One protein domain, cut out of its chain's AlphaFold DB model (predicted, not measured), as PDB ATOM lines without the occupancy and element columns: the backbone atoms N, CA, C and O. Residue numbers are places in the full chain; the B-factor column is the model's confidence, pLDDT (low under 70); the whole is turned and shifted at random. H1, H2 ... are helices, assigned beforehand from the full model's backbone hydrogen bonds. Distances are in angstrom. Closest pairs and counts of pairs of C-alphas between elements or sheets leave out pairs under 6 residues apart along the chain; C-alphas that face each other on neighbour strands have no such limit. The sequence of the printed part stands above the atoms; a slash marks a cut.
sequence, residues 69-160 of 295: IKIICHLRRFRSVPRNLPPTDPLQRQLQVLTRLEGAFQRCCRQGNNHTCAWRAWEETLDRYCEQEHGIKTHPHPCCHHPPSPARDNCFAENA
ATOM      1  N   ILE A  69      38.827 -10.969 -38.181       91.69
ATOM      2  CA  ILE A  69      39.915 -11.049 -37.182       91.69
ATOM      3  C   ILE A  69      40.152  -9.734 -36.430       91.69
ATOM      4  O   ILE A  69      40.461  -9.723 -35.236       91.69
ATOM      5  N   LYS A  70      39.962  -8.597 -37.109       87.31
ATOM      6  CA  LYS A  70      40.043  -7.276 -36.475       87.31
ATOM      7  C   LYS A  70      38.936  -7.104 -35.444       87.31
ATOM      8  O   LYS A  70      39.215  -6.654 -34.339       87.31
ATOM      9  N   ILE A  71      37.713  -7.503 -35.782       84.44
ATOM     10  CA  ILE A  71      36.572  -7.483 -34.864       84.44
ATOM     11  C   ILE A  71      36.862  -8.415 -33.682       84.44
ATOM     12  O   ILE A  71      36.776  -7.986 -32.532       84.44
ATOM     13  N   ILE A  72      37.350  -9.632 -33.955       88.50
ATOM     14  CA  ILE A  72      37.743 -10.608 -32.934       88.50
ATOM     15  C   ILE A  72      38.729 -10.021 -31.929       88.50
ATOM     16  O   ILE A  72      38.571 -10.209 -30.724       88.50
ATOM     17  N   CYS A  73      39.738  -9.294 -32.397       88.19
ATOM     18  CA  CYS A  73      40.771  -8.764 -31.523       88.19
ATOM     19  C   CYS A  73      40.410  -7.441 -30.847       88.19
ATOM     20  O   CYS A  73      40.745  -7.255 -29.674       88.19
ATOM     21  N   HIS A  74      39.734  -6.531 -31.551       82.62
ATOM     22  CA  HIS A  74      39.375  -5.216 -31.020       82.62
ATOM     23  C   HIS A  74      38.187  -5.277 -30.063       82.62
ATOM     24  O   HIS A  74      38.188  -4.551 -29.069       82.62
ATOM     25  N   LEU A  75      37.218  -6.161 -30.316       74.62
ATOM     26  CA  LEU A  75      36.023  -6.276 -29.482       74.62
ATOM     27  C   LEU A  75      36.165  -7.253 -28.322       74.62
ATOM     28  O   LEU A  75      35.297  -7.303 -27.463       74.62
ATOM     29  N   ARG A  76      37.280  -7.988 -28.242       73.81
ATOM     30  CA  ARG A  76      37.524  -9.006 -27.208       73.81
ATOM     31  C   ARG A  76      37.242  -8.525 -25.781       73.81
ATOM     32  O   ARG A  76      36.752  -9.287 -24.966       73.81
ATOM     33  N   ARG A  77      37.589  -7.270 -25.466       62.06
ATOM     34  CA  ARG A  77      37.411  -6.679 -24.124       62.06
ATOM     35  C   ARG A  77      35.959  -6.360 -23.771       62.06
ATOM     36  O   ARG A  77      35.710  -5.907 -22.667       62.06
ATOM     37  N   PHE A  78      35.056  -6.522 -24.722       59.12
ATOM     38  CA  PHE A  78      33.666  -6.128 -24.590       59.12
ATOM     39  C   PHE A  78      32.700  -7.288 -24.816       59.12
ATOM     40  O   PHE A  78      31.490  -7.123 -24.696       59.12
ATOM     41  N   ARG A  79      33.235  -8.467 -25.154       68.31
ATOM     42  CA  ARG A  79      32.440  -9.678 -25.288       68.31
ATOM     43  C   ARG A  79      32.186 -10.258 -23.915       68.31
ATOM     44  O   ARG A  79      33.004 -10.993 -23.360       68.31
ATOM     45  N   SER A  80      31.039  -9.899 -23.356       60.66
ATOM     46  CA  SER A  80      30.567 -10.463 -22.103       60.66
ATOM     47  C   SER A  80      30.029 -11.871 -22.356       60.66
ATOM     48  O   SER A  80      28.940 -12.047 -22.899       60.66
ATOM     49  N   VAL A  81      30.780 -12.891 -21.939       61.47
ATOM     50  CA  VAL A  81      30.241 -14.255 -21.829       61.47
ATOM     51  C   VAL A  81      29.284 -14.277 -20.628       61.47
ATOM     52  O   VAL A  81      29.724 -13.913 -19.531       61.47
ATOM     53  N   PRO A  82      27.999 -14.664 -20.779       60.81
ATOM     54  CA  PRO A  82      27.049 -14.683 -19.666       60.81
ATOM     55  C   PRO A  82      27.590 -15.492 -18.479       60.81
ATOM     56  O   PRO A  82      27.852 -16.685 -18.606       60.81
ATOM     57  N   ARG A  83      27.781 -14.850 -17.316       53.88
ATOM     58  CA  ARG A  83      28.409 -15.492 -16.142       53.88
ATOM     59  C   ARG A  83      27.422 -16.187 -15.193       53.88
ATOM     60  O   ARG A  83      27.862 -16.963 -14.354       53.88
ATOM     61  N   ASN A  84      26.112 -15.947 -15.349       50.81
ATOM     62  CA  ASN A  84      25.075 -16.327 -14.375       50.81
ATOM     63  C   ASN A  84      23.839 -17.006 -15.008       50.81
ATOM     64  O   ASN A  84      22.712 -16.720 -14.609       50.81
ATOM     65  N   LEU A  85      24.015 -17.864 -16.020       54.56
ATOM     66  CA  LEU A  85      22.883 -18.641 -16.543       54.56
ATOM     67  C   LEU A  85      22.515 -19.779 -15.572       54.56
ATOM     68  O   LEU A  85      23.417 -20.352 -14.953       54.56
ATOM     69  N   PRO A  86      21.217 -20.120 -15.426       57.00
ATOM     70  CA  PRO A  86      20.800 -21.303 -14.684       57.00
ATOM     71  C   PRO A  86      21.567 -22.535 -15.189       57.00
ATOM     72  O   PRO A  86      21.752 -22.667 -16.404       57.00
ATOM     73  N   PRO A  87      22.020 -23.433 -14.300       53.94
ATOM     74  CA  PRO A  87      22.753 -24.610 -14.723       53.94
ATOM     75  C   PRO A  87      21.823 -25.549 -15.497       53.94
ATOM     76  O   PRO A  87      21.039 -26.290 -14.910       53.94
ATOM     77  N   THR A  88      21.948 -25.534 -16.820       62.16
ATOM     78  CA  THR A  88      21.510 -26.633 -17.680       62.16
ATOM     79  C   THR A  88      22.756 -27.207 -18.343       62.16
ATOM     80  O   THR A  88      23.536 -26.471 -18.955       62.16
ATOM     81  N   ASP A  89      22.951 -28.517 -18.204       71.81
ATOM     82  CA  ASP A  89      24.188 -29.231 -18.540       71.81
ATOM     83  C   ASP A  89      24.804 -28.874 -19.918       71.81
ATOM     84  O   ASP A  89      26.019 -28.664 -19.965       71.81
ATOM     85  N   PRO A  90      24.042 -28.727 -21.027       75.44
ATOM     86  CA  PRO A  90      24.609 -28.345 -22.326       75.44
ATOM     87  C   PRO A  90      25.048 -26.873 -22.415       75.44
ATOM     88  O   PRO A  90      26.128 -26.587 -22.933       75.44
ATOM     89  N   LEU A  91      24.261 -25.932 -21.869       79.25
ATOM     90  CA  LEU A  91      24.579 -24.495 -21.926       79.25
ATOM     91  C   LEU A  91      25.866 -24.176 -21.162       79.25
ATOM     92  O   LEU A  91      26.693 -23.393 -21.628       79.25
ATOM     93  N   GLN A  92      26.066 -24.812 -20.006       80.94
ATOM     94  CA  GLN A  92      27.266 -24.599 -19.201       80.94
ATOM     95  C   GLN A  92      28.536 -25.028 -19.945       80.94
ATOM     96  O   GLN A  92      29.569 -24.361 -19.858       80.94
ATOM     97  N   ARG A  93      28.477 -26.126 -20.705       85.69
ATOM     98  CA  ARG A  93      29.621 -26.600 -21.495       85.69
ATOM     99  C   ARG A  93      29.901 -25.672 -22.669       85.69
ATOM    100  O   ARG A  93      31.051 -25.287 -22.859       85.69
ATOM    101  N   GLN A  94      28.866 -25.211 -23.369       88.25
ATOM    102  CA  GLN A  94      29.004 -24.209 -24.432       88.25
ATOM    103  C   GLN A  94      29.625 -22.899 -23.910       88.25
ATOM    104  O   GLN A  94      30.560 -22.374 -24.514       88.25
ATOM    105  N   LEU A  95      29.205 -22.413 -22.735       84.88
ATOM    106  CA  LEU A  95      29.816 -21.249 -22.072       84.88
ATOM    107  C   LEU A  95      31.306 -21.452 -21.758       84.88
ATOM    108  O   LEU A  95      32.121 -20.543 -21.952       84.88
ATOM    109  N   GLN A  96      31.687 -22.640 -21.282       86.25
ATOM    110  CA  GLN A  96      33.094 -22.965 -21.030       86.25
ATOM    111  C   GLN A  96      33.915 -22.967 -22.319       86.25
ATOM    112  O   GLN A  96      35.053 -22.495 -22.313       86.25
ATOM    113  N   VAL A  97      33.349 -23.467 -23.421       91.06
ATOM    114  CA  VAL A  97      33.992 -23.439 -24.742       91.06
ATOM    115  C   VAL A  97      34.240 -22.003 -25.188       91.06
ATOM    116  O   VAL A  97      35.377 -21.671 -25.516       91.06
ATOM    117  N   LEU A  98      33.229 -21.133 -25.104       89.75
ATOM    118  CA  LEU A  98      33.365 -19.709 -25.433       89.75
ATOM    119  C   LEU A  98      34.439 -19.027 -24.573       89.75
ATOM    120  O   LEU A  98      35.310 -18.337 -25.094       89.75
ATOM    121  N   THR A  99      34.450 -19.295 -23.266       87.06
ATOM    122  CA  THR A  99      35.455 -18.741 -22.341       87.06
ATOM    123  C   THR A  99      36.880 -19.187 -22.701       87.06
ATOM    124  O   THR A  99      37.812 -18.378 -22.709       87.06
ATOM    125  N   ARG A 100      37.072 -20.475 -23.023       90.81
ATOM    126  CA  ARG A 100      38.375 -21.015 -23.455       90.81
ATOM    127  C   ARG A 100      38.821 -20.394 -24.778       90.81
ATOM    128  O   ARG A 100      39.998 -20.048 -24.912       90.81
ATOM    129  N   LEU A 101      37.889 -20.238 -25.718       93.38
ATOM    130  CA  LEU A 101      38.144 -19.657 -27.030       93.38
ATOM    131  C   LEU A 101      38.574 -18.188 -26.923       93.38
ATOM    132  O   LEU A 101      39.589 -17.817 -27.506       93.38
ATOM    133  N   GLU A 102      37.900 -17.375 -26.103       90.50
ATOM    134  CA  GLU A 102      38.295 -15.976 -25.869       90.50
ATOM    135  C   GLU A 102      39.716 -15.863 -25.298       90.50
ATOM    136  O   GLU A 102      40.521 -15.030 -25.736       90.50
ATOM    137  N   GLY A 103      40.080 -16.755 -24.370       89.94
ATOM    138  CA  GLY A 103      41.445 -16.842 -23.851       89.94
ATOM    139  C   GLY A 103      42.476 -17.225 -24.922       89.94
ATOM    140  O   GLY A 103      43.622 -16.765 -24.877       89.94
ATOM    141  N   ALA A 104      42.095 -18.049 -25.901       93.25
ATOM    142  CA  ALA A 104      42.955 -18.413 -27.024       93.25
ATOM    143  C   ALA A 104      43.097 -17.267 -28.035       93.25
ATOM    144  O   ALA A 104      44.224 -16.893 -28.376       93.25
ATOM    145  N   PHE A 105      41.993 -16.614 -28.407       93.75
ATOM    146  CA  PHE A 105      42.014 -15.395 -29.212       93.75
ATOM    147  C   PHE A 105      42.864 -14.307 -28.569       93.75
ATOM    148  O   PHE A 105      43.641 -13.655 -29.261       93.75
ATOM    149  N   GLN A 106      42.832 -14.150 -27.243       91.12
ATOM    150  CA  GLN A 106      43.711 -13.207 -26.558       91.12
ATOM    151  C   GLN A 106      45.195 -13.427 -26.867       91.12
ATOM    152  O   GLN A 106      45.923 -12.452 -27.082       91.12
ATOM    153  N   ARG A 107      45.651 -14.685 -26.899       93.31
ATOM    154  CA  ARG A 107      47.040 -15.019 -27.241       93.31
ATOM    155  C   ARG A 107      47.337 -14.713 -28.707       93.31
ATOM    156  O   ARG A 107      48.341 -14.060 -28.979       93.31
ATOM    157  N   CYS A 108      46.443 -15.084 -29.622       94.81
ATOM    158  CA  CYS A 108      46.604 -14.824 -31.056       94.81
ATOM    159  C   CYS A 108      46.600 -13.327 -31.404       94.81
ATOM    160  O   CYS A 108      47.416 -12.859 -32.194       94.81
ATOM    161  N   CYS A 109      45.740 -12.539 -30.763       92.50
ATOM    162  CA  CYS A 109      45.655 -11.098 -30.987       92.50
ATOM    163  C   CYS A 109      46.905 -10.349 -30.512       92.50
ATOM    164  O   CYS A 109      47.313  -9.376 -31.141       92.50
ATOM    165  N   ARG A 110      47.557 -10.818 -29.435       92.50
ATOM    166  CA  ARG A 110      48.853 -10.273 -28.986       92.50
ATOM    167  C   ARG A 110      49.973 -10.488 -30.010       92.50
ATOM    168  O   ARG A 110      50.948  -9.750 -29.982       92.50
ATOM    169  N   GLN A 111      49.813 -11.440 -30.928       91.75
ATOM    170  CA  GLN A 111      50.736 -11.710 -32.035       91.75
ATOM    171  C   GLN A 111      50.368 -10.916 -33.305       91.75
ATOM    172  O   GLN A 111      50.571 -11.396 -34.416       91.75
ATOM    173  N   GLY A 112      49.785  -9.721 -33.156       89.94
ATOM    174  CA  GLY A 112      49.456  -8.844 -34.284       89.94
ATOM    175  C   GLY A 112      48.212  -9.269 -35.064       89.94
ATOM    176  O   GLY A 112      48.238  -9.268 -36.289       89.94
ATOM    177  N   ASN A 113      47.122  -9.620 -34.367       88.50
ATOM    178  CA  ASN A 113      45.866 -10.074 -34.989       88.50
ATOM    179  C   ASN A 113      46.074 -11.277 -35.931       88.50
ATOM    180  O   ASN A 113      45.595 -11.290 -37.065       88.50
ATOM    181  N   ASN A 114      46.821 -12.284 -35.468       93.81
ATOM    182  CA  ASN A 114      47.186 -13.444 -36.276       93.81
ATOM    183  C   ASN A 114      45.961 -14.332 -36.573       93.81
ATOM    184  O   ASN A 114      45.543 -15.134 -35.732       93.81
ATOM    185  N   HIS A 115      45.421 -14.197 -37.787       94.25
ATOM    186  CA  HIS A 115      44.283 -14.971 -38.285       94.25
ATOM    187  C   HIS A 115      44.533 -16.483 -38.242       94.25
ATOM    188  O   HIS A 115      43.690 -17.219 -37.747       94.25
ATOM    189  N   THR A 116      45.695 -16.955 -38.698       96.69
ATOM    190  CA  THR A 116      46.007 -18.393 -38.722       96.69
ATOM    191  C   THR A 116      46.042 -18.984 -37.313       96.69
ATOM    192  O   THR A 116      45.552 -20.087 -37.101       96.69
ATOM    193  N   CYS A 117      46.575 -18.242 -36.336       97.50
ATOM    194  CA  CYS A 117      46.508 -18.634 -34.927       97.50
ATOM    195  C   CYS A 117      45.056 -18.712 -34.439       97.50
ATOM    196  O   CYS A 117      44.685 -19.688 -33.793       97.50
ATOM    197  N   ALA A 118      44.236 -17.700 -34.749       96.50
ATOM    198  CA  ALA A 118      42.842 -17.655 -34.317       96.50
ATOM    199  C   ALA A 118      42.012 -18.791 -34.933       96.50
ATOM    200  O   ALA A 118      41.282 -19.458 -34.207       96.50
ATOM    201  N   TRP A 119      42.167 -19.048 -36.232       96.94
ATOM    202  CA  TRP A 119      41.497 -20.140 -36.936       96.94
ATOM    203  C   TRP A 119      41.840 -21.508 -36.321       96.94
ATOM    204  O   TRP A 119      40.932 -22.246 -35.953       96.94
ATOM    205  N   ARG A 120      43.130 -21.792 -36.070       96.88
ATOM    206  CA  ARG A 120      43.545 -23.034 -35.384       96.88
ATOM    207  C   ARG A 120      42.992 -23.130 -33.967       96.88
ATOM    208  O   ARG A 120      42.506 -24.173 -33.558       96.88
ATOM    209  N   ALA A 121      43.038 -22.034 -33.211       96.81
ATOM    210  CA  ALA A 121      42.498 -22.000 -31.858       96.81
ATOM    211  C   ALA A 121      40.985 -22.269 -31.820       96.81
ATOM    212  O   ALA A 121      40.498 -22.864 -30.856       96.81
ATOM    213  N   TRP A 122      40.254 -21.815 -32.840       97.38
ATOM    214  CA  TRP A 122      38.830 -22.079 -33.023       97.38
ATOM    215  C   TRP A 122      38.575 -23.563 -33.318       97.38
ATOM    216  O   TRP A 122      37.809 -24.184 -32.582       97.38
ATOM    217  N   GLU A 123      39.298 -24.139 -34.283       97.25
ATOM    218  CA  GLU A 123      39.224 -25.562 -34.656       97.25
ATOM    219  C   GLU A 123      39.538 -26.466 -33.449       97.25
ATOM    220  O   GLU A 123      38.675 -27.205 -32.976       97.25
ATOM    221  N   GLU A 124      40.713 -26.305 -32.826       96.38
ATOM    222  CA  GLU A 124      41.147 -27.085 -31.653       96.38
ATOM    223  C   GLU A 124      40.157 -27.004 -30.476       96.38
ATOM    224  O   GLU A 124      40.018 -27.929 -29.670       96.38
ATOM    225  N   THR A 125      39.486 -25.862 -30.320       96.31
ATOM    226  CA  THR A 125      38.545 -25.651 -29.220       96.31
ATOM    227  C   THR A 125      37.217 -26.367 -29.456       96.31
ATOM    228  O   THR A 125      36.680 -26.935 -28.499       96.31
ATOM    229  N   LEU A 126      36.714 -26.385 -30.694       96.50
ATOM    230  CA  LEU A 126      35.498 -27.110 -31.076       96.50
ATOM    231  C   LEU A 126      35.725 -28.621 -31.162       96.50
ATOM    232  O   LEU A 126      34.868 -29.399 -30.744       96.50
ATOM    233  N   ASP A 127      36.908 -29.036 -31.599       95.19
ATOM    234  CA  ASP A 127      37.314 -30.438 -31.635       95.19
ATOM    235  C   ASP A 127      37.297 -31.052 -30.237       95.19
ATOM    236  O   ASP A 127      36.591 -32.030 -29.977       95.19
ATOM    237  N   ARG A 128      37.971 -30.388 -29.295       94.19
ATOM    238  CA  ARG A 128      37.977 -30.768 -27.880       94.19
ATOM    239  C   ARG A 128      36.589 -30.702 -27.241       94.19
ATOM    240  O   ARG A 128      36.308 -31.470 -26.324       94.19
ATOM    241  N   TYR A 129      35.728 -29.777 -27.670       94.19
ATOM    242  CA  TYR A 129      34.336 -29.749 -27.216       94.19
ATOM    243  C   TYR A 129      33.604 -31.022 -27.641       94.19
ATOM    244  O   TYR A 129      32.991 -31.669 -26.800       94.19
ATOM    245  N   CYS A 130      33.722 -31.433 -28.903       94.19
ATOM    246  CA  CYS A 130      33.082 -32.655 -29.372       94.19
ATOM    247  C   CYS A 130      33.646 -33.919 -28.713       94.19
ATOM    248  O   CYS A 130      32.874 -34.814 -28.379       94.19
ATOM    249  N   GLU A 131      34.955 -33.991 -28.461       92.38
ATOM    250  CA  GLU A 131      35.550 -35.073 -27.659       92.38
ATOM    251  C   GLU A 131      34.930 -35.150 -26.254       92.38
ATOM    252  O   GLU A 131      34.621 -36.239 -25.768       92.38
ATOM    253  N   GLN A 132      34.705 -33.995 -25.616       90.06
ATOM    254  CA  GLN A 132      34.049 -33.909 -24.308       90.06
ATOM    255  C   GLN A 132      32.575 -34.324 -24.384       90.06
ATOM    256  O   GLN A 132      32.133 -35.090 -23.534       90.06
ATOM    257  N   GLU A 133      31.832 -33.876 -25.400       89.31
ATOM    258  CA  GLU A 133      30.422 -34.243 -25.593       89.31
ATOM    259  C   GLU A 133      30.243 -35.754 -25.795       89.31
ATOM    260  O   GLU A 133      29.349 -36.342 -25.190       89.31
ATOM    261  N   HIS A 134      31.112 -36.400 -26.580       88.06
ATOM    262  CA  HIS A 134      31.078 -37.855 -26.798       88.06
ATOM    263  C   HIS A 134      31.449 -38.666 -25.548       88.06
ATOM    264  O   HIS A 134      31.050 -39.822 -25.419       88.06
ATOM    265  N   GLY A 135      32.195 -38.073 -24.612       83.62
ATOM    266  CA  GLY A 135      32.539 -38.692 -23.328       83.62
ATOM    267  C   GLY A 135      31.416 -38.648 -22.284       83.62
ATOM    268  O   GLY A 135      31.553 -39.244 -21.213       83.62
ATOM    269  N   ILE A 136      30.314 -37.946 -22.563       81.88
ATOM    270  CA  ILE A 136      29.197 -37.735 -21.637       81.88
ATOM    271  C   ILE A 136      27.976 -38.525 -22.126       81.88
ATOM    272  O   ILE A 136      27.753 -38.698 -23.316       81.88
ATOM    273  N   LYS A 137      27.127 -38.994 -21.204       77.50
ATOM    274  CA  LYS A 137      25.902 -39.762 -21.520       77.50
ATOM    275  C   LYS A 137      24.752 -38.913 -22.100       77.50
ATOM    276  O   LYS A 137      23.602 -39.344 -22.066       77.50
ATOM    277  N   THR A 138      25.028 -37.699 -22.570       78.56
ATOM    278  CA  THR A 138      24.037 -36.805 -23.186       78.56
ATOM    279  C   THR A 138      24.136 -36.877 -24.703       78.56
ATOM    280  O   THR A 138      25.188 -37.219 -25.231       78.56
ATOM    281  N   HIS A 139      23.061 -36.527 -25.413       81.44
ATOM    282  CA  HIS A 139      23.136 -36.379 -26.866       81.44
ATOM    283  C   HIS A 139      24.153 -35.276 -27.197       81.44
ATOM    284  O   HIS A 139      23.986 -34.158 -26.698       81.44
ATOM    285  N   PRO A 140      25.204 -35.577 -27.978       86.44
ATOM    286  CA  PRO A 140      26.193 -34.582 -28.348       86.44
ATOM    287  C   PRO A 140      25.563 -33.540 -29.274       86.44
ATOM    288  O   PRO A 140      24.524 -33.769 -29.898       86.44
ATOM    289  N   HIS A 141      26.207 -32.383 -29.382       90.88
ATOM    290  CA  HIS A 141      25.788 -31.349 -30.324       90.88
ATOM    291  C   HIS A 141      25.709 -31.906 -31.763       90.88
ATOM    292  O   HIS A 141      26.625 -32.635 -32.152       90.88
ATOM    293  N   PRO A 142      24.709 -31.531 -32.592       93.38
ATOM    294  CA  PRO A 142      24.533 -32.098 -33.933       93.38
ATOM    295  C   PRO A 142      25.795 -32.045 -34.806       93.38
ATOM    296  O   PRO A 142      26.154 -33.034 -35.441       93.38
ATOM    297  N   CYS A 143      26.539 -30.934 -34.757       95.50
ATOM    298  CA  CYS A 143      27.795 -30.808 -35.506       95.50
ATOM    299  C   CYS A 143      28.902 -31.784 -35.072       95.50
ATOM    300  O   CYS A 143      29.795 -32.079 -35.861       95.50
ATOM    301  N   CYS A 144      28.845 -32.332 -33.854       95.12
ATOM    302  CA  CYS A 144      29.805 -33.325 -33.373       95.12
ATOM    303  C   CYS A 144      29.583 -34.728 -33.957       95.12
ATOM    304  O   CYS A 144      30.415 -35.606 -33.725       95.12
ATOM    305  N   HIS A 145      28.497 -34.953 -34.706       94.38
ATOM    306  CA  HIS A 145      28.306 -36.182 -35.484       94.38
ATOM    307  C   HIS A 145      29.147 -36.215 -36.761       94.38
ATOM    308  O   HIS A 145      29.377 -37.289 -37.315       94.38
ATOM    309  N   HIS A 146      29.615 -35.058 -37.232       94.69
ATOM    310  CA  HIS A 146      30.516 -34.988 -38.370       94.69
ATOM    311  C   HIS A 146      31.957 -35.310 -37.949       94.69
ATOM    312  O   HIS A 146      32.357 -35.000 -36.820       94.69
ATOM    313  N   PRO A 147      32.758 -35.913 -38.847       92.12
ATOM    314  CA  PRO A 147      34.177 -36.107 -38.593       92.12
ATOM    315  C   PRO A 147      34.894 -34.754 -38.433       92.12
ATOM    316  O   PRO A 147      34.417 -33.751 -38.984       92.12
ATOM    317  N   PRO A 148      36.040 -34.726 -37.716       90.56
ATOM    318  CA  PRO A 148      36.943 -33.574 -37.702       90.56
ATOM    319  C   PRO A 148      37.180 -33.023 -39.104       90.56
ATOM    320  O   PRO A 148      37.193 -33.821 -40.037       90.56
ATOM    321  N   SER A 149      37.327 -31.697 -39.205       86.81
ATOM    322  CA  SER A 149      37.655 -30.881 -40.387       86.81
ATOM    323  C   SER A 149      37.683 -31.595 -41.761       86.81
ATOM    324  O   SER A 149      38.450 -32.539 -41.965       86.81
ATOM    325  N   PRO A 150      36.916 -31.136 -42.772       92.62
ATOM    326  CA  PRO A 150      36.207 -29.853 -42.830       92.62
ATOM    327  C   PRO A 150      34.716 -29.943 -42.475       92.62
ATOM    328  O   PRO A 150      34.063 -28.923 -42.291       92.62
ATOM    329  N   ALA A 151      34.140 -31.147 -42.414       96.12
ATOM    330  CA  ALA A 151      32.687 -31.313 -42.316       96.12
ATOM    331  C   ALA A 151      32.121 -30.755 -40.999       96.12
ATOM    332  O   ALA A 151      31.119 -30.039 -41.003       96.12
ATOM    333  N   ARG A 152      32.786 -31.050 -39.876       95.88
ATOM    334  CA  ARG A 152      32.427 -30.507 -38.560       95.88
ATOM    335  C   ARG A 152      32.578 -28.989 -38.501       95.88
ATOM    336  O   ARG A 152      31.676 -28.312 -38.011       95.88
ATOM    337  N   ASP A 153      33.679 -28.474 -39.031       95.69
ATOM    338  CA  ASP A 153      33.990 -27.045 -39.042       95.69
ATOM    339  C   ASP A 153      32.937 -26.268 -39.835       95.69
ATOM    340  O   ASP A 153      32.384 -25.289 -39.340       95.69
ATOM    341  N   ASN A 154      32.588 -26.758 -41.027       96.31
ATOM    342  CA  ASN A 154      31.546 -26.165 -41.857       96.31
ATOM    343  C   ASN A 154      30.195 -26.162 -41.135       96.31
ATOM    344  O   ASN A 154      29.539 -25.126 -41.102       96.31
ATOM    345  N   CYS A 155      29.818 -27.262 -40.473       97.56
ATOM    346  CA  CYS A 155      28.586 -27.301 -39.684       97.56
ATOM    347  C   CYS A 155      28.572 -26.217 -38.596       97.56
ATOM    348  O   CYS A 155      27.587 -25.495 -38.456       97.56
ATOM    349  N   PHE A 156      29.659 -26.062 -37.833       96.69
ATOM    350  CA  PHE A 156      29.726 -25.026 -36.801       96.69
ATOM    351  C   PHE A 156      29.719 -23.609 -37.381       96.69
ATOM    352  O   PHE A 156      29.060 -22.737 -36.821       96.69
ATOM    353  N   ALA A 157      30.411 -23.384 -38.498       94.19
ATOM    354  CA  ALA A 157      30.448 -22.090 -39.166       94.19
ATOM    355  C   ALA A 157      29.072 -21.685 -39.724       94.19
ATOM    356  O   ALA A 157      28.656 -20.546 -39.534       94.19
ATOM    357  N   GLU A 158      28.352 -22.613 -40.362       94.56
ATOM    358  CA  GLU A 158      27.016 -22.381 -40.932       94.56
ATOM    359  C   GLU A 158      25.946 -22.139 -39.862       94.56
ATOM    360  O   GLU A 158      24.999 -21.394 -40.094       94.56
ATOM    361  N   ASN A 159      26.103 -22.743 -38.681       93.44
ATOM    362  CA  ASN A 159      25.158 -22.598 -37.575       93.44
ATOM    363  C   ASN A 159      25.532 -21.469 -36.600       93.44
ATOM    364  O   ASN A 159      24.881 -21.324 -35.567       93.44
ATOM    365  N   ALA A 160      26.575 -20.681 -36.880       91.06
ATOM    366  CA  ALA A 160      26.988 -19.596 -35.998       91.06
ATOM    367  C   ALA A 160      25.988 -18.424 -36.067       91.06
ATOM    368  O   ALA A 160      25.862 -17.810 -37.128       91.06
TER     369      ALA A 160
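AT A GLANCE: This is residues 69 to 160 of the 295 residues of a protein of Phyllostomus discolor (pale spear-nosed bat) (UniProt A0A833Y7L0). A long helical hairpin, H2 and H3 side by side, makes the middle, and three short helices lie on one side of it: H1 crosswise near the hairpin's turn, and the pair H4 and H5 near H3. Residues 75 to 88, with no named element, run from H1 back to the beginning of H2. The printed part has 92 residues with five named helices, H1 to H5 in order, and no named strand; its class is all helix. It is compact, with a radius of gyration of the C-alphas of 13.8 A and spans of 40 by 33 by 20 A.

IN THESE COORDINATES: H2, residues 89 to 110, is the longest helix at 32.8 A, beginning at C-alpha 89 (24.188, -29.231, -18.540). H3, residues 115 to 134, measures 28.8 A. H1 is residues 69 to 74, H4 residues 142 to 145, and H5 residues 151 to 158, ending at C-alpha 158 (27.016, -22.381, -40.932).

HOW THE PARTS SIT: H2 and H3 form a helical hairpin and touch at a shallow tilt of 21 degrees, opposite ways; their closest C-alphas, Cys 108 and Cys 117, are 5.4 A apart. H1 touches H2 at residues 105 to 109 alone, about perpendicular at 87 degrees, with the closest C-alphas, Cys 73 and Cys 109, 5.4 A apart. H4 touches H5, the closest C-alphas being those of Cys 143 and Cys 155, 5.5 A. H3 is close to H4 but not clearly touching, with the C-alphas of Cys 130 and Cys 144 closest at 5.2 A. H2 is apart from H4 and H5. In H1, H3 and H5 every O i to N i+4 pair is within hydrogen-bond range, in H2 16 of 18; H4 is too short for such a pair.

THE WHOLE: The C-alphas farthest apart, of Gly 112 and Lys 137, are 40.9 A apart. The printed part has no cut. The link from H1 to H2 is long, 14 residues. Mean pLDDT of the printed part is 86.3, with residues 77 to 88 under 70.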